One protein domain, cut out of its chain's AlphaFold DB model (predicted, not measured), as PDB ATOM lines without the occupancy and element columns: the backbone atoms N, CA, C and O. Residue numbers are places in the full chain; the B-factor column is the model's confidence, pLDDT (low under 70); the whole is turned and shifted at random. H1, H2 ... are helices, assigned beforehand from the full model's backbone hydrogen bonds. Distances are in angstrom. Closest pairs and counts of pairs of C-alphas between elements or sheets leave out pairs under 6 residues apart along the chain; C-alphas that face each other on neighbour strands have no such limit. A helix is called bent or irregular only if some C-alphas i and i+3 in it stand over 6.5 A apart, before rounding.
ATOM      1  N   GLY A 102     240.194 155.435 176.623       93.75
ATOM      2  CA  GLY A 102     239.826 155.549 178.038       93.75
ATOM      3  C   GLY A 102     238.356 155.930 178.250       93.75
ATOM      4  O   GLY A 102     237.694 155.355 179.111       93.75
ATOM      5  N   ALA A 103     237.818 156.832 177.421       92.75
ATOM      6  CA  ALA A 103     236.410 157.212 177.470       92.75
ATOM      7  C   ALA A 103     235.507 156.064 177.001       92.75
ATOM      8  O   ALA A 103     234.518 155.761 177.663       92.75
ATOM      9  N   VAL A 104     235.884 155.380 175.912       94.62
ATOM     10  CA  VAL A 104     235.150 154.217 175.377       94.62
ATOM     11  C   VAL A 104     235.039 153.104 176.421       94.62
ATOM     12  O   VAL A 104     233.946 152.598 176.665       94.62
ATOM     13  N   ILE A 105     236.151 152.752 177.071       95.88
ATOM     14  CA  ILE A 105     236.188 151.707 178.101       95.88
ATOM     15  C   ILE A 105     235.335 152.111 179.308       95.88
ATOM     16  O   ILE A 105     234.545 151.302 179.795       95.88
ATOM     17  N   ALA A 106     235.438 153.363 179.767       96.12
ATOM     18  CA  ALA A 106     234.603 153.863 180.856       96.12
ATOM     19  C   ALA A 106     233.108 153.773 180.505       96.12
ATOM     20  O   ALA A 106     232.327 153.226 181.281       96.12
ATOM     21  N   GLY A 107     232.714 154.233 179.315       96.00
ATOM     22  CA  GLY A 107     231.337 154.133 178.832       96.00
ATOM     23  C   GLY A 107     230.824 152.697 178.734       96.00
ATOM     24  O   GLY A 107     229.690 152.431 179.125       96.00
ATOM     25  N   PHE A 108     231.663 151.760 178.285       96.81
ATOM     26  CA  PHE A 108     231.339 150.334 178.241       96.81
ATOM     27  C   PHE A 108     231.047 149.757 179.630       96.81
ATOM     28  O   PHE A 108     230.014 149.117 179.821       96.81
ATOM     29  N   PHE A 109     231.898 150.029 180.623       97.06
ATOM     30  CA  PHE A 109     231.652 149.563 181.989       97.06
ATOM     31  C   PHE A 109     230.440 150.240 182.636       97.06
ATOM     32  O   PHE A 109     229.697 149.587 183.368       97.06
ATOM     33  N   MET A 110     230.183 151.516 182.332       97.44
ATOM     34  CA  MET A 110     228.972 152.199 182.799       97.44
ATOM     35  C   MET A 110     227.702 151.608 182.178       97.44
ATOM     36  O   MET A 110     226.715 151.419 182.890       97.44
ATOM     37  N   ALA A 111     227.728 151.253 180.891       96.88
ATOM     38  CA  ALA A 111     226.647 150.509 180.249       96.88
ATOM     39  C   ALA A 111     226.467 149.129 180.910       96.88
ATOM     40  O   ALA A 111     225.360 148.744 181.276       96.88
ATOM     41  N   LEU A 112     227.546 148.388 181.168       95.25
ATOM     42  CA  LEU A 112     227.454 147.103 181.870       95.25
ATOM     43  C   LEU A 112     226.818 147.229 183.259       95.25
ATOM     44  O   LEU A 112     225.892 146.480 183.582       95.25
ATOM     45  N   ALA A 113     227.249 148.207 184.053       96.44
ATOM     46  CA  ALA A 113     226.685 148.466 185.373       96.44
ATOM     47  C   ALA A 113     225.192 148.830 185.295       96.44
ATOM     48  O   ALA A 113     224.379 148.274 186.039       96.44
ATOM     49  N   ALA A 114     224.813 149.705 184.356       97.12
ATOM     50  CA  ALA A 114     223.419 150.073 184.116       97.12
ATOM     51  C   ALA A 114     222.581 148.861 183.677       97.12
ATOM     52  O   ALA A 114     221.510 148.625 184.232       97.12
ATOM     53  N   SER A 115     223.088 148.050 182.743       95.00
ATOM     54  CA  SER A 115     222.402 146.844 182.262       95.00
ATOM     55  C   SER A 115     222.191 145.816 183.371       95.00
ATOM     56  O   SER A 115     221.096 145.277 183.500       95.00
ATOM     57  N   THR A 116     223.192 145.601 184.228       94.19
ATOM     58  CA  THR A 116     223.102 144.670 185.361       94.19
ATOM     59  C   THR A 116     222.069 145.161 186.369       94.19
ATOM     60  O   THR A 116     221.188 144.411 186.781       94.19
ATOM     61  N   THR A 117     222.116 146.451 186.705       97.44
ATOM     62  CA  THR A 117     221.171 147.075 187.639       97.44
ATOM     63  C   THR A 117     219.733 146.984 187.125       97.44
ATOM     64  O   THR A 117     218.834 146.575 187.859       97.44
ATOM     65  N   LEU A 118     219.509 147.307 185.848       95.75
ATOM     66  CA  LEU A 118     218.189 147.220 185.221       95.75
ATOM     67  C   LEU A 118     217.715 145.773 185.067       95.75
ATOM     68  O   LEU A 118     216.517 145.524 185.159       95.75
ATOM     69  N   SER A 119     218.622 144.812 184.882       91.81
ATOM     70  CA  SER A 119     218.276 143.386 184.829       91.81
ATOM     71  C   SER A 119     217.797 142.879 186.185       91.81
ATOM     72  O   SER A 119     216.753 142.236 186.261       91.81
ATOM     73  N   VAL A 120     218.501 143.235 187.266       95.00
ATOM     74  CA  VAL A 120     218.074 142.916 188.637       95.00
ATOM     75  C   VAL A 120     216.719 143.554 188.934       95.00
ATOM     76  O   VAL A 120     215.821 142.884 189.437       95.00
ATOM     77  N   LEU A 121     216.525 144.823 188.559       96.25
ATOM     78  CA  LEU A 121     215.236 145.495 188.710       96.25
ATOM     79  C   LEU A 121     214.122 144.786 187.925       96.25
ATOM     80  O   LEU A 121     213.045 144.558 188.468       96.25
ATOM     81  N   GLY A 122     214.385 144.400 186.677       92.88
ATOM     82  CA  GLY A 122     213.434 143.675 185.835       92.88
ATOM     83  C   GLY A 122     213.037 142.328 186.410       92.88
ATOM     84  O   GLY A 122     211.856 142.001 186.435       92.88
ATOM     85  N   MET A 123     214.010 141.581 186.931       91.38
ATOM     86  CA  MET A 123     213.769 140.307 187.604       91.38
ATOM     87  C   MET A 123     212.892 140.498 188.843       91.38
ATOM     88  O   MET A 123     211.896 139.797 189.001       91.38
ATOM     89  N   CYS A 124     213.200 141.490 189.683       94.56
ATOM     90  CA  CYS A 124     212.368 141.823 190.837       94.56
ATOM     91  C   CYS A 124     210.934 142.183 190.421       94.56
ATOM     92  O   CYS A 124     209.979 141.683 191.011       94.56
ATOM     93  N   LEU A 125     210.766 143.015 189.388       94.69
ATOM     94  CA  LEU A 125     209.444 143.400 188.888       94.69
ATOM     95  C   LEU A 125     208.681 142.215 188.287       94.69
ATOM     96  O   LEU A 125     207.490 142.078 188.552       94.69
ATOM     97  N   ALA A 126     209.351 141.342 187.535       90.06
ATOM     98  CA  ALA A 126     208.745 140.142 186.970       90.06
ATOM     99  C   ALA A 126     208.242 139.201 188.075       90.06
ATOM    100  O   ALA A 126     207.102 138.742 188.022       90.06
ATOM    101  N   LEU A 127     209.038 138.982 189.125       92.38
ATOM    102  CA  LEU A 127     208.622 138.179 190.277       92.38
ATOM    103  C   LEU A 127     207.432 138.811 191.009       92.38
ATOM    104  O   LEU A 127     206.469 138.114 191.320       92.38
ATOM    105  N   CYS A 128     207.438 140.129 191.218       94.94
ATOM    106  CA  CYS A 128     206.300 140.836 191.811       94.94
ATOM    107  C   CYS A 128     205.021 140.711 190.965       94.94
ATOM    108  O   CYS A 128     203.934 140.524 191.510       94.94
ATOM    109  N   LEU A 129     205.140 140.806 189.639       94.38
ATOM    110  CA  LEU A 129     204.009 140.746 188.710       94.38
ATOM    111  C   LEU A 129     203.516 139.320 188.440       94.38
ATOM    112  O   LEU A 129     202.376 139.160 188.006       94.38
ATOM    113  N   SER A 130     204.318 138.298 188.747       93.94
ATOM    114  CA  SER A 130     203.963 136.887 188.537       93.94
ATOM    115  C   SER A 130     202.696 136.444 189.285       93.94
ATOM    116  O   SER A 130     202.009 135.532 188.841       93.94
ATOM    117  N   TYR A 131     202.340 137.123 190.381       94.50
ATOM    118  CA  TYR A 131     201.110 136.854 191.137       94.50
ATOM    119  C   TYR A 131     199.857 137.514 190.543       94.50
ATOM    120  O   TYR A 131     198.742 137.168 190.929       94.50
ATOM    121  N   VAL A 132     200.029 138.499 189.656       94.81
ATOM    122  CA  VAL A 132     198.941 139.355 189.149       94.81
ATOM    123  C   VAL A 132     198.687 139.133 187.658       94.81
ATOM    124  O   VAL A 132     197.559 139.285 187.194       94.81
ATOM    125  N   MET A 133     199.723 138.787 186.897       92.62
ATOM    126  CA  MET A 133     199.678 138.668 185.441       92.62
ATOM    127  C   MET A 133     199.647 137.201 184.999       92.62
ATOM    128  O   MET A 133     200.184 136.326 185.672       92.62
ATOM    129  N   SER A 134     199.032 136.929 183.844       94.19
ATOM    130  CA  SER A 134     199.138 135.618 183.195       94.19
ATOM    131  C   SER A 134     200.562 135.361 182.691       94.19
ATOM    132  O   SER A 134     201.335 136.303 182.497       94.19
ATOM    133  N   ALA A 135     200.896 134.093 182.427       87.50
ATOM    134  CA  ALA A 135     202.197 133.702 181.877       87.50
ATOM    135  C   ALA A 135     202.521 134.449 180.568       87.50
ATOM    136  O   ALA A 135     203.592 135.043 180.453       87.50
ATOM    137  N   ASP A 136     201.561 134.528 179.639       87.44
ATOM    138  CA  ASP A 136     201.723 135.237 178.361       87.44
ATOM    139  C   ASP A 136     202.027 136.730 178.562       87.44
ATOM    140  O   ASP A 136     202.908 137.306 177.920       87.44
ATOM    141  N   ALA A 137     201.318 137.375 179.492       88.69
ATOM    142  CA  ALA A 137     201.510 138.790 179.777       88.69
ATOM    143  C   ALA A 137     202.859 139.049 180.472       88.69
ATOM    144  O   ALA A 137     203.509 140.063 180.207       88.69
ATOM    145  N   LEU A 138     203.309 138.116 181.317       88.81
ATOM    146  CA  LEU A 138     204.617 138.165 181.960       88.81
ATOM    147  C   LEU A 138     205.755 137.991 180.942       88.81
ATOM    148  O   LEU A 138     206.741 138.723 181.002       88.81
ATOM    149  N   GLN A 139     205.603 137.089 179.971       85.62
ATOM    150  CA  GLN A 139     206.568 136.884 178.889       85.62
ATOM    151  C   GLN A 139     206.747 138.153 178.044       85.62
ATOM    152  O   GLN A 139     207.877 138.580 177.790       85.62
ATOM    153  N   VAL A 140     205.641 138.807 177.666       88.00
ATOM    154  CA  VAL A 140     205.679 140.094 176.948       88.00
ATOM    155  C   VAL A 140     206.337 141.183 177.801       88.00
ATOM    156  O   VAL A 140     207.150 141.956 177.285       88.00
ATOM    157  N   PHE A 141     206.036 141.237 179.103       91.88
ATOM    158  CA  PHE A 141     206.663 142.182 180.031       91.88
ATOM    159  C   PHE A 141     208.183 141.993 180.102       91.88
ATOM    160  O   PHE A 141     208.921 142.959 179.907       91.88
ATOM    161  N   VAL A 142     208.658 140.763 180.325       89.81
ATOM    162  CA  VAL A 142     210.094 140.453 180.429       89.81
ATOM    163  C   VAL A 142     210.814 140.796 179.127       89.81
ATOM    164  O   VAL A 142     211.831 141.489 179.162       89.81
ATOM    165  N   GLY A 143     210.266 140.389 177.977       86.38
ATOM    166  CA  GLY A 143     210.851 140.703 176.671       86.38
ATOM    167  C   GLY A 143     210.952 142.211 176.421       86.38
ATOM    168  O   GLY A 143     212.001 142.712 176.014       86.38
ATOM    169  N   THR A 144     209.887 142.952 176.742       91.94
ATOM    170  CA  THR A 144     209.863 144.418 176.616       91.94
ATOM    171  C   THR A 144     210.876 145.071 177.555       91.94
ATOM    172  O   THR A 144     211.614 145.967 177.150       91.94
ATOM    173  N   TRP A 145     210.951 144.608 178.803       94.94
ATOM    174  CA  TRP A 145     211.873 145.145 179.795       94.94
ATOM    175  C   TRP A 145     213.333 144.940 179.396       94.94
ATOM    176  O   TRP A 145     214.114 145.885 179.461       94.94
ATOM    177  N   VAL A 146     213.708 143.738 178.945       90.25
ATOM    178  CA  VAL A 146     215.075 143.441 178.485       90.25
ATOM    179  C   VAL A 146     215.469 144.366 177.333       90.25
ATOM    180  O   VAL A 146     216.560 144.942 177.357       90.25
ATOM    181  N   ALA A 147     214.570 144.578 176.367       91.00
ATOM    182  CA  ALA A 147     214.806 145.511 175.271       91.00
ATOM    183  C   ALA A 147     215.026 146.945 175.787       91.00
ATOM    184  O   ALA A 147     216.026 147.577 175.450       91.00
ATOM    185  N   LEU A 148     214.147 147.449 176.660       96.12
ATOM    186  CA  LEU A 148     214.276 148.793 177.238       96.12
ATOM    187  C   LEU A 148     215.549 148.955 178.076       96.12
ATOM    188  O   LEU A 148     216.221 149.982 177.981       96.12
ATOM    189  N   ALA A 149     215.907 147.941 178.863       94.81
ATOM    190  CA  ALA A 149     217.109 147.937 179.683       94.81
ATOM    191  C   ALA A 149     218.377 148.001 178.825       94.81
ATOM    192  O   ALA A 149     219.292 148.766 179.133       94.81
ATOM    193  N   MET A 150     218.414 147.252 177.721       94.62
ATOM    194  CA  MET A 150     219.523 147.282 176.770       94.62
ATOM    195  C   MET A 150     219.640 148.647 176.082       94.62
ATOM    196  O   MET A 150     220.728 149.223 176.044       94.62
ATOM    197  N   LEU A 151     218.528 149.192 175.576       97.62
ATOM    198  CA  LEU A 151     218.517 150.500 174.912       97.62
ATOM    199  C   LEU A 151     218.924 151.623 175.874       97.62
ATOM    200  O   LEU A 151     219.776 152.442 175.533       97.62
ATOM    201  N   GLY A 152     218.361 151.640 177.085       97.38
ATOM    202  CA  GLY A 152     218.680 152.630 178.115       97.38
ATOM    203  C   GLY A 152     220.131 152.546 178.584       97.38
ATOM    204  O   GLY A 152     220.784 153.573 178.758       97.38
ATOM    205  N   SER A 153     220.662 151.330 178.718       97.75
ATOM    206  CA  SER A 153     222.067 151.087 179.047       97.75
ATOM    207  C   SER A 153     223.024 151.624 177.976       97.75
ATOM    208  O   SER A 153     223.936 152.390 178.291       97.75
ATOM    209  N   LEU A 154     222.797 151.278 176.703       97.44
ATOM    210  CA  LEU A 154     223.622 151.747 175.586       97.44
ATOM    211  C   LEU A 154     223.551 153.265 175.421       97.44
ATOM    212  O   LEU A 154     224.574 153.915 175.200       97.44
ATOM    213  N   PHE A 155     222.355 153.834 175.577       97.62
ATOM    214  CA  PHE A 155     222.149 155.276 175.575       97.62
ATOM    215  C   PHE A 155     222.948 155.955 176.697       97.62
ATOM    216  O   PHE A 155     223.686 156.911 176.453       97.62
ATOM    217  N   PHE A 156     222.857 155.439 177.924       97.31
ATOM    218  CA  PHE A 156     223.587 155.989 179.061       97.31
ATOM    219  C   PHE A 156     225.106 155.858 178.887       97.31
ATOM    220  O   PHE A 156     225.832 156.828 179.092       97.31
ATOM    221  N   GLY A 157     225.594 154.703 178.429       95.94
ATOM    222  CA  GLY A 157     227.010 154.500 178.125       95.94
ATOM    223  C   GLY A 157     227.527 155.487 177.076       95.94
ATOM    224  O   GLY A 157     228.552 156.126 177.300       95.94
ATOM    225  N   GLY A 158     226.793 155.678 175.974       94.62
ATOM    226  CA  GLY A 158     227.163 156.628 174.919       94.62
ATOM    227  C   GLY A 158     227.232 158.066 175.435       94.62
ATOM    228  O   GLY A 158     228.184 158.798 175.145       94.62
ATOM    229  N   MET A 159     226.273 158.444 176.287       94.50
ATOM    230  CA  MET A 159     226.252 159.750 176.948       94.50
ATOM    231  C   MET A 159     227.504 159.980 177.794       94.50
ATOM    232  O   MET A 159     228.108 161.049 177.707       94.50
ATOM    233  N   ILE A 160     227.925 158.979 178.572       95.00
ATOM    234  CA  ILE A 160     229.140 159.068 179.388       95.00
ATOM    235  C   ILE A 160     230.389 159.206 178.516       95.00
ATOM    236  O   ILE A 160     231.223 160.058 178.820       95.00
ATOM    237  N   ILE A 161     230.515 158.448 177.417       94.06
ATOM    238  CA  ILE A 161     231.679 158.568 176.516       94.06
ATOM    239  C   ILE A 161     231.823 160.009 176.041       94.06
ATOM    240  O   ILE A 161     232.887 160.602 176.195       94.06
ATOM    241  N   SER A 162     230.729 160.594 175.555       91.31
ATOM    242  CA  SER A 162     230.757 161.942 174.984       91.31
ATOM    243  C   SER A 162     231.022 163.031 176.031       91.31
ATOM    244  O   SER A 162     231.578 164.078 175.714       91.31
ATOM    245  N   ARG A 163     230.683 162.778 177.301       89.00
ATOM    246  CA  ARG A 163     231.024 163.669 178.424       89.00
ATOM    247  C   ARG A 163     232.492 163.584 178.835       89.00
ATOM    248  O   ARG A 163     233.018 164.543 179.391       89.00
ATOM    249  N   LEU A 164     233.143 162.451 178.582       87.69
ATOM    250  CA  LEU A 164     234.559 162.234 178.883       87.69
ATOM    251  C   LEU A 164     235.475 162.658 177.723       87.69
ATOM    252  O   LEU A 164     236.669 162.893 177.927       87.69
ATOM    253  N   THR A 165     234.931 162.801 176.515       84.69
ATOM    254  CA  THR A 165     235.635 163.316 175.337       84.69
ATOM    255  C   THR A 165     235.515 164.845 175.274       84.69
ATOM    256  O   THR A 165     234.642 165.402 174.619       84.69
ATOM    257  N   VAL A 166     236.392 165.548 175.991       61.38
ATOM    258  CA  VAL A 166     236.547 167.015 175.904       61.38
ATOM    259  C   VAL A 166     237.331 167.408 174.643       61.38
ATOM    260  O   VAL A 166     238.442 166.905 174.473       61.38
ATOM    261  N   GLY A 167     236.820 168.364 173.852       57.03
ATOM    262  CA  GLY A 167     237.605 169.105 172.846       57.03
ATOM    263  C   GLY A 167     237.579 168.558 171.413       57.03
ATOM    264  O   GLY A 167     238.546 168.736 170.684       57.03
ATOM    265  N   GLU A 168     236.506 167.877 171.022       58.03
ATOM    266  CA  GLU A 168     236.358 167.245 169.707       58.03
ATOM    267  C   GLU A 168     235.317 168.024 168.870       58.03
ATOM    268  O   GLU A 168     234.147 168.140 169.246       58.03
ATOM    269  N   GLU A 169     235.784 168.681 167.799       56.66
ATOM    270  CA  GLU A 169     235.054 169.707 167.028       56.66
ATOM    271  C   GLU A 169     234.224 169.123 165.865       56.66
ATOM    272  O   GLU A 169     233.451 169.829 165.212       56.66
ATOM    273  N   GLY A 170     234.354 167.823 165.585       67.81
ATOM    274  CA  GLY A 170     233.793 167.181 164.405       67.81
ATOM    275  C   GLY A 170     232.301 166.861 164.541       67.81
ATOM    276  O   GLY A 170     231.878 166.188 165.490       67.81
ATOM    277  N   PRO A 171     231.456 167.222 163.553       67.00
ATOM    278  CA  PRO A 171     230.021 166.980 163.637       67.00
ATOM    279  C   PRO A 171     229.650 165.490 163.752       67.00
ATOM    280  O   PRO A 171     228.614 165.156 164.327       67.00
ATOM    281  N   LEU A 172     230.513 164.599 163.260       77.38
ATOM    282  CA  LEU A 172     230.278 163.156 163.185       77.38
ATOM    283  C   LEU A 172     230.937 162.344 164.313       77.38
ATOM    284  O   LEU A 172     230.681 161.147 164.419       77.38
ATOM    285  N   GLU A 173     231.758 162.957 165.164       81.25
ATOM    286  CA  GLU A 173     232.544 162.240 166.182       81.25
ATOM    287  C   GLU A 173     231.687 161.536 167.254       81.25
ATOM    288  O   GLU A 173     231.939 160.357 167.520       81.25
ATOM    289  N   PRO A 174     230.602 162.137 167.793       87.12
ATOM    290  CA  PRO A 174     229.715 161.443 168.733       87.12
ATOM    291  C   PRO A 174     229.086 160.176 168.138       87.12
ATOM    292  O   PRO A 174     228.904 159.178 168.836       87.12
ATOM    293  N   THR A 175     228.802 160.177 166.832       90.31
ATOM    294  CA  THR A 175     228.275 159.005 166.120       90.31
ATOM    295  C   THR A 175     229.268 157.849 166.145       90.31
ATOM    296  O   THR A 175     228.877 156.705 166.372       90.31
ATOM    297  N   VAL A 176     230.555 158.145 165.938       91.44
ATOM    298  CA  VAL A 176     231.626 157.142 165.944       91.44
ATOM    299  C   VAL A 176     231.752 156.512 167.329       91.44
ATOM    300  O   VAL A 176     231.809 155.288 167.433       91.44
ATOM    301  N   TYR A 177     231.705 157.308 168.398       92.06
ATOM    302  CA  TYR A 177     231.745 156.785 169.766       92.06
ATOM    303  C   TYR A 177     230.558 155.883 170.102       92.06
ATOM    304  O   TYR A 177     230.758 154.798 170.653       92.06
ATOM    305  N   GLY A 178     229.343 156.284 169.724       93.50
ATOM    306  CA  GLY A 178     228.151 155.456 169.903       93.50
ATOM    307  C   GLY A 178     228.243 154.129 169.148       93.50
ATOM    308  O   GLY A 178     227.940 153.077 169.709       93.50
ATOM    309  N   ALA A 179     228.729 154.152 167.904       95.94
ATOM    310  CA  ALA A 179     228.909 152.947 167.094       95.94
ATOM    311  C   ALA A 179     230.004 152.012 167.642       95.94
ATOM    312  O   ALA A 179     229.821 150.790 167.658       95.94
ATOM    313  N   ILE A 180     231.122 152.565 168.128       95.88
ATOM    314  CA  ILE A 180     232.194 151.789 168.771       95.88
ATOM    315  C   ILE A 180     231.675 151.136 170.052       95.88
ATOM    316  O   ILE A 180     231.892 149.943 170.246       95.88
ATOM    317  N   LEU A 181     230.964 151.883 170.903       96.62
ATOM    318  CA  LEU A 181     230.368 151.341 172.123       96.62
ATOM    319  C   LEU A 181     229.384 150.216 171.813       96.62
ATOM    320  O   LEU A 181     229.463 149.162 172.432       96.62
ATOM    321  N   TRP A 182     228.471 150.436 170.866       96.56
ATOM    322  CA  TRP A 182     227.498 149.429 170.454       96.56
ATOM    323  C   TRP A 182     228.189 148.144 169.987       96.56
ATOM    324  O   TRP A 182     227.851 147.060 170.458       96.56
ATOM    325  N   SER A 183     229.207 148.275 169.130       96.38
ATOM    326  CA  SER A 183     229.983 147.135 168.631       96.38
ATOM    327  C   SER A 183     230.679 146.414 169.783       96.38
ATOM    328  O   SER A 183     230.553 145.202 169.940       96.38
ATOM    329  N   LEU A 184     231.371 147.164 170.642       95.50
ATOM    330  CA  LEU A 184     232.047 146.604 171.802       95.50
ATOM    331  C   LEU A 184     231.057 145.873 172.715       95.50
ATOM    332  O   LEU A 184     231.348 144.772 173.153       95.50
ATOM    333  N   PHE A 185     229.873 146.431 172.956       94.31
ATOM    334  CA  PHE A 185     228.864 145.823 173.816       94.31
ATOM    335  C   PHE A 185     228.282 144.534 173.224       94.31
ATOM    336  O   PHE A 185     228.271 143.506 173.898       94.31
ATOM    337  N   ILE A 186     227.857 144.558 171.955       90.69
ATOM    338  CA  ILE A 186     227.263 143.392 171.283       90.69
ATOM    339  C   ILE A 186     228.244 142.224 171.177       90.69
ATOM    340  O   ILE A 186     227.817 141.081 171.297       90.69
ATOM    341  N   PHE A 187     229.537 142.479 170.970       90.44
ATOM    342  CA  PHE A 187     230.519 141.402 170.830       90.44
ATOM    343  C   PHE A 187     231.176 141.011 172.157       90.44
ATOM    344  O   PHE A 187     231.355 139.821 172.415       90.44
ATOM    345  N   ALA A 188     231.521 141.972 173.017       90.50
ATOM    346  CA  ALA A 188     232.224 141.668 174.259       90.50
ATOM    347  C   ALA A 188     231.324 140.957 175.269       90.50
ATOM    348  O   ALA A 188     231.798 140.042 175.927       90.50
ATOM    349  N   VAL A 189     230.043 141.326 175.394       88.12
ATOM    350  CA  VAL A 189     229.176 140.721 176.419       88.12
ATOM    351  C   VAL A 189     228.956 139.225 176.173       88.12
ATOM    352  O   VAL A 189     229.263 138.444 177.075       88.12
ATOM    353  N   PRO A 190     228.536 138.768 174.975       84.44
ATOM    354  CA  PRO A 190     228.428 137.338 174.698       84.44
ATOM    355  C   PRO A 190     229.775 136.614 174.782       84.44
ATOM    356  O   PRO A 190     229.827 135.496 175.287       84.44
ATOM    357  N   ALA A 191     230.870 137.246 174.342       84.06
ATOM    358  CA  ALA A 191     232.203 136.654 174.428       84.06
ATOM    359  C   ALA A 191     232.658 136.458 175.883       84.06
ATOM    360  O   ALA A 191     233.162 135.393 176.223       84.06
ATOM    361  N   ILE A 192     232.442 137.446 176.755       85.69
ATOM    362  CA  ILE A 192     232.746 137.352 178.188       85.69
ATOM    363  C   ILE A 192     231.884 136.268 178.836       85.69
ATOM    364  O   ILE A 192     232.414 135.465 179.598       85.69
ATOM    365  N   SER A 193     230.595 136.188 178.502       79.75
ATOM    366  CA  SER A 193     229.724 135.113 178.991       79.75
ATOM    367  C   SER A 193     230.217 133.733 178.542       79.75
ATOM    368  O   SER A 193     230.323 132.823 179.359       79.75
ATOM    369  N   ALA A 194     230.596 133.579 177.269       73.81
ATOM    370  CA  ALA A 194     231.140 132.331 176.735       73.81
ATOM    371  C   ALA A 194     232.480 131.944 177.387       73.81
ATOM    372  O   ALA A 194     232.700 130.782 177.727       73.81
ATOM    373  N   LEU A 195     233.375 132.910 177.603       75.31
ATOM    374  CA  LEU A 195     234.647 132.692 178.297       75.31
ATOM    375  C   LEU A 195     234.430 132.355 179.779       75.31
ATOM    376  O   LEU A 195     235.071 131.445 180.298       75.31
ATOM    377  N   GLY A 196     233.496 133.035 180.444       66.25
ATOM    378  CA  GLY A 196     233.137 132.793 181.840       66.25
ATOM    379  C   GLY A 196     232.580 131.388 182.072       66.25
ATOM    380  O   GLY A 196     232.990 130.725 183.023       66.25
ATOM    381  N   MET A 197     231.722 130.893 181.175       63.69
ATOM    382  CA  MET A 197     231.223 129.511 181.228       63.69
ATOM    383  C   MET A 197     232.356 128.488 181.068       63.69
ATOM    384  O   MET A 197     232.450 127.536 181.845       63.69
ATOM    385  N   ASN A 198     233.270 128.719 180.121       61.09
ATOM    386  CA  ASN A 198     234.410 127.829 179.887       61.09
ATOM    387  C   ASN A 198     235.418 127.819 181.049       61.09
ATOM    388  O   ASN A 198     235.974 126.770 181.362       61.09
ATOM    389  N   MET A 199     235.640 128.957 181.716       62.75
ATOM    390  CA  MET A 199     236.573 129.048 182.847       62.75
ATOM    391  C   MET A 199     235.970 128.580 184.178       62.75
ATOM    392  O   MET A 199     236.688 128.014 184.997       62.75
ATOM    393  N   GLY A 200     234.679 128.826 184.415       54.00
ATOM    394  CA  GLY A 200     234.014 128.493 185.679       54.00
ATOM    395  C   GLY A 200     233.487 127.058 185.753       54.00
ATOM    396  O   GLY A 200     233.603 126.426 186.797       54.00
ATOM    397  N   TYR A 201     232.934 126.539 184.653       49.59
ATOM    398  CA  TYR A 201     232.279 125.224 184.608       49.59
ATOM    399  C   TYR A 201     233.000 124.224 183.696       49.59
ATOM    400  O   TYR A 201     233.088 123.053 184.052       49.59
ATOM    401  N   GLY A 202     233.608 124.668 182.588       50.94
ATOM    402  CA  GLY A 202     234.359 123.789 181.672       50.94
ATOM    403  C   GLY A 202     235.572 123.090 182.310       50.94
ATOM    404  O   GLY A 202     235.951 122.000 181.888       50.94
ATOM    405  N   ALA A 203     236.135 123.666 183.377       52.34
ATOM    406  CA  ALA A 203     237.184 123.039 184.185       52.34
ATOM    407  C   ALA A 203     236.666 121.932 185.131       52.34
ATOM    408  O   ALA A 203     237.467 121.141 185.625       52.34
ATOM    409  N   LEU A 204     235.354 121.874 185.391       52.25
ATOM    410  CA  LEU A 204     234.717 120.921 186.308       52.25
ATOM    411  C   LEU A 204     233.868 119.858 185.589       52.25
ATOM    412  O   LEU A 204     233.725 118.765 186.125       52.25
ATOM    413  N   SER A 205     233.316 120.145 184.400       51.94
ATOM    414  CA  SER A 205     232.349 119.261 183.722       51.94
ATOM    415  C   SER A 205     232.844 118.556 182.453       51.94
ATOM    416  O   SER A 205     232.116 117.730 181.916       51.94
ATOM    417  N   GLY A 206     234.055 118.830 181.949       53.47
ATOM    418  CA  GLY A 206     234.668 118.055 180.854       53.47
ATOM    419  C   GLY A 206     233.897 118.002 179.518       53.47
ATOM    420  O   GLY A 206     234.276 117.226 178.643       53.47
ATOM    421  N   GLY A 207     232.844 118.807 179.336       52.62
ATOM    422  CA  GLY A 207     231.960 118.785 178.169       52.62
ATOM    423  C   GLY A 207     231.664 120.186 177.631       52.62
ATOM    424  O   GLY A 207     231.536 121.142 178.389       52.62
ATOM    425  N   SER A 208     231.579 120.305 176.305       49.12
ATOM    426  CA  SER A 208     231.500 121.564 175.548       49.12
ATOM    427  C   SER A 208     230.099 122.177 175.415       49.12
ATOM    428  O   SER A 208     229.953 123.156 174.685       49.12
ATOM    429  N   ASP A 209     229.080 121.633 176.084       48.53
ATOM    430  CA  ASP A 209     227.711 122.163 176.038       48.53
ATOM    431  C   ASP A 209     227.389 122.942 177.317       48.53
ATOM    432  O   ASP A 209     227.407 122.402 178.420       48.53
ATOM    433  N   GLY A 210     227.100 124.237 177.167       45.25
ATOM    434  CA  GLY A 210     226.872 125.210 178.246       45.25
ATOM    435  C   GLY A 210     225.561 125.049 179.031       45.25
ATOM    436  O   GLY A 210     225.000 126.046 179.481       45.25
ATOM    437  N   GLY A 211     225.052 123.825 179.176       47.12
ATOM    438  CA  GLY A 211     223.976 123.477 180.104       47.12
ATOM    439  C   GLY A 211     224.534 122.854 181.385       47.12
ATOM    440  O   GLY A 211     225.622 122.280 181.383       47.12
ATOM    441  N   VAL A 212     223.784 122.924 182.491       45.91
ATOM    442  CA  VAL A 212     224.040 122.057 183.655       45.91
ATOM    443  C   VAL A 212     223.610 120.645 183.260       45.91
ATOM    444  O   VAL A 212     222.509 120.200 183.561       45.91
ATOM    445  N   ALA A 213     224.462 119.955 182.509       52.47
ATOM    446  CA  ALA A 213     224.292 118.544 182.226       52.47
ATOM    447  C   ALA A 213     224.850 117.778 183.425       52.47
ATOM    448  O   ALA A 213     226.057 117.556 183.518       52.47
ATOM    449  N   ILE A 214     223.989 117.406 184.375       59.19
ATOM    450  CA  ILE A 214     224.382 116.364 185.323       59.19
ATOM    451  C   ILE A 214     224.464 115.072 184.509       59.19
ATOM    452  O   ILE A 214     223.462 114.615 183.953       59.19
ATOM    453  N   SER A 215     225.675 114.536 184.366       65.38
ATOM    454  CA  SER A 215     225.881 113.275 183.648       65.38
ATOM    455  C   SER A 215     225.110 112.153 184.348       65.38
ATOM    456  O   SER A 215     224.965 112.157 185.573       65.38
ATOM    457  N   THR A 216     224.593 111.191 183.582       65.44
ATOM    458  CA  THR A 216     223.875 110.028 184.133       65.44
ATOM    459  C   THR A 216     224.709 109.300 185.186       65.44
ATOM    460  O   THR A 216     224.175 108.906 186.214       65.44
ATOM    461  N   GLU A 217     226.025 109.243 184.981       68.06
ATOM    462  CA  GLU A 217     227.012 108.651 185.890       68.06
ATOM    463  C   GLU A 217     227.059 109.360 187.259       68.06
ATOM    464  O   GLU A 217     227.102 108.706 188.297       68.06
ATOM    465  N   GLN A 218     226.973 110.696 187.294       67.94
ATOM    466  CA  GLN A 218     226.948 111.472 188.545       67.94
ATOM    467  C   GLN A 218     225.634 111.312 189.320       67.94
ATOM    468  O   GLN A 218     225.619 111.401 190.549       67.94
ATOM    469  N   LEU A 219     224.522 111.096 188.615       70.19
ATOM    470  CA  LEU A 219     223.214 110.842 189.228       70.19
ATOM    471  C   LEU A 219     223.133 109.414 189.785       70.19
ATOM    472  O   LEU A 219     222.555 109.198 190.848       70.19
ATOM    473  N   GLU A 220     223.760 108.464 189.097       71.44
ATOM    474  CA  GLU A 220     223.873 107.067 189.516       71.44
ATOM    475  C   GLU A 220     224.789 106.925 190.749       71.44
ATOM    476  O   GLU A 220     224.438 106.245 191.713       71.44
ATOM    477  N   GLU A 221     225.907 107.663 190.797       75.88
ATOM    478  CA  GLU A 221     226.802 107.725 191.966       75.88
ATOM    479  C   GLU A 221     226.144 108.396 193.190       75.88
ATOM    480  O   GLU A 221     226.443 108.049 194.335       75.88
ATOM    481  N   ALA A 222     225.180 109.296 192.970       74.38
ATOM    482  CA  ALA A 222     224.342 109.868 194.026       74.38
ATOM    483  C   ALA A 222     223.280 108.887 194.574       74.38
ATOM    484  O   ALA A 222     222.547 109.237 195.504       74.38
ATOM    485  N   GLY A 223     223.205 107.663 194.036       79.12
ATOM    486  CA  GLY A 223     222.307 106.603 194.495       79.12
ATOM    487  C   GLY A 223     220.862 106.754 194.021       79.12
ATOM    488  O   GLY A 223     219.958 106.229 194.670       79.12
ATOM    489  N   LEU A 224     220.629 107.489 192.930       80.44
ATOM    490  CA  LEU A 224     219.300 107.647 192.342       80.44
ATOM    491  C   LEU A 224     218.945 106.431 191.476       80.44
ATOM    492  O   LEU A 224     219.760 105.954 190.690       80.44
ATOM    493  N   GLU A 225     217.710 105.943 191.596       81.19
ATOM    494  CA  GLU A 225     217.179 104.896 190.711       81.19
ATOM    495  C   GLU A 225     216.944 105.442 189.290       81.19
ATOM    496  O   GLU A 225     216.638 106.626 189.119       81.19
ATOM    497  N   GLU A 226     217.027 104.583 188.263       77.38
ATOM    498  CA  GLU A 226     216.893 104.956 186.837       77.38
ATOM    499  C   GLU A 226     215.641 105.807 186.537       77.38
ATOM    500  O   GLU A 226     215.680 106.721 185.707       77.38
ATOM    501  N   GLU A 227     214.531 105.565 187.240       75.56
ATOM    502  CA  GLU A 227     213.291 106.337 187.095       75.56
ATOM    503  C   GLU A 227     213.447 107.791 187.583       75.56
ATOM    504  O   GLU A 227     212.964 108.726 186.940       75.56
ATOM    505  N   GLN A 228     214.183 108.010 188.677       76.19
ATOM    506  CA  GLN A 228     214.457 109.349 189.205       76.19
ATOM    507  C   GLN A 228     215.451 110.108 188.327       76.19
ATOM    508  O   GLN A 228     215.275 111.305 188.108       76.19
ATOM    509  N   ILE A 229     216.443 109.412 187.767       74.69
ATOM    510  CA  ILE A 229     217.391 109.979 186.795       74.69
ATOM    511  C   ILE A 229     216.634 110.494 185.567       74.69
ATOM    512  O   ILE A 229     216.831 111.635 185.146       74.69
ATOM    513  N   SER A 230     215.701 109.690 185.054       74.88
ATOM    514  CA  SER A 230     214.848 110.038 183.912       74.88
ATOM    515  C   SER A 230     213.953 111.247 184.206       74.88
ATOM    516  O   SER A 230     213.809 112.141 183.372       74.88
ATOM    517  N   ALA A 231     213.370 111.308 185.407       75.94
ATOM    518  CA  ALA A 231     212.527 112.422 185.835       75.94
ATOM    519  C   ALA A 231     213.326 113.726 186.011       75.94
ATOM    520  O   ALA A 231     212.872 114.794 185.596       75.94
ATOM    521  N   VAL A 232     214.527 113.646 186.590       68.50
ATOM    522  CA  VAL A 232     215.442 114.786 186.755       68.50
ATOM    523  C   VAL A 232     215.932 115.288 185.398       68.50
ATOM    524  O   VAL A 232     215.900 116.493 185.156       68.50
TER     525      VAL A 232
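AT A GLANCE: This is residues 102 to 232 of the 284 residues of an uncharacterized protein of Planctomycetes bacterium Pan189 (UniProt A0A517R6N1). What shape does the model make? A long hairpin of two helices side by side, H1 and H2, forms one arm of a V, and the long helix H3 forms the other, the arms meeting near the first residues of H1 and H3 and the last residues of H2. Beyond the far end of H3, the short H4 and a stretch with no named element lead to a small pair, H5 and H6, set off from the three long helices, while residues 167 to 172 stick out by the corner of the V. What is it made of, and how large is it? The printed part has 131 residues with six named helices, H1 to H6 in chain order, and no named strand; its class is all helix. It is only just loose, close to extended, with a radius of gyration of the C-alphas of 21.1 A, and flat, spanning 71 by 41 by 17 A.

HOW THE PARTS SIT: What does the longest helix touch? H2, residues 135 to 164, touches H1, residues 102 to 129, at a shallow tilt of 22 degrees, and they run opposite ways as a helical hairpin. Their closest C-alphas are those of Gly 107 and Gly 157, 4.4 A apart. Where does the third long helix meet these two? H3, residues 173 to 200, touches H2 at a steep tilt of 57 degrees, opposite ways, through residues 174 to 182 of H3 and 154 to 162 of H2 alone; the closest C-alphas are those of Gly 158 and Gly 178, 5.2 A apart. It touches H1 at a steep tilt of 64 degrees, the same way, through residues 177 to 185 of H3 and 104 to 108 of H1 alone; the closest C-alphas are those of Phe 108 and Leu 181, 6.3 A apart. What comes farther out? H4, residues 202 to 205, and H3 meet only through their link, and are near each other with 5 pairs of C-alphas within 10 A. H5, residues 216 to 221, touches H6, residues 226 to 232, at a steep tilt of 66 degrees, opposite ways, the closest C-alphas being those of Leu 219 and Ile 229, 6.4 A apart. H5 and H6 are apart from H1, H2, H3 and H4. How do the backbones run? Every O i to N i+4 pair is within hydrogen-bond range in H1, H2, H5 and H6, and 23 of 24 are in H3; H4 is too short for such a pair, and its 1 pair of O i and N i+3 is not within range.

IN THESE COORDINATES: Where do the long helices lie? H2 is 43.2 A from first to last C-alpha, beginning at C-alpha 135 at (202.197, 133.702, 181.877). H1 is 40.2 A long and begins at C-alpha 102 at (239.826, 155.549, 178.038). H3, 39.0 A long, has a kink of 25 degrees near residue 190; it is neither bent nor irregular, but only just, with C-alphas 186 and 189 6.1 A apart. Where are the short ones? H4 measures 5.4 A, H5 8.7 A and H6 9.9 A. H6 ends at C-alpha 232 at (215.442, 114.786, 186.755).

THE WHOLE: How far does it reach? The two C-alphas farthest apart, those of Glu 169 and Glu 225, are 71.3 A apart. Is the printed part continuous? It has no cut from residue 102 to 232. The links H1 to H2, H3 to H4 and H5 to H6 are tight, those from H2 to H3 and H4 to H5 are short, and no link is long. Where is confidence low? The mean pLDDT of the printed part is 82.6, and 30 residues are under 70: residues 166 to 171, 196 to 218, and 232.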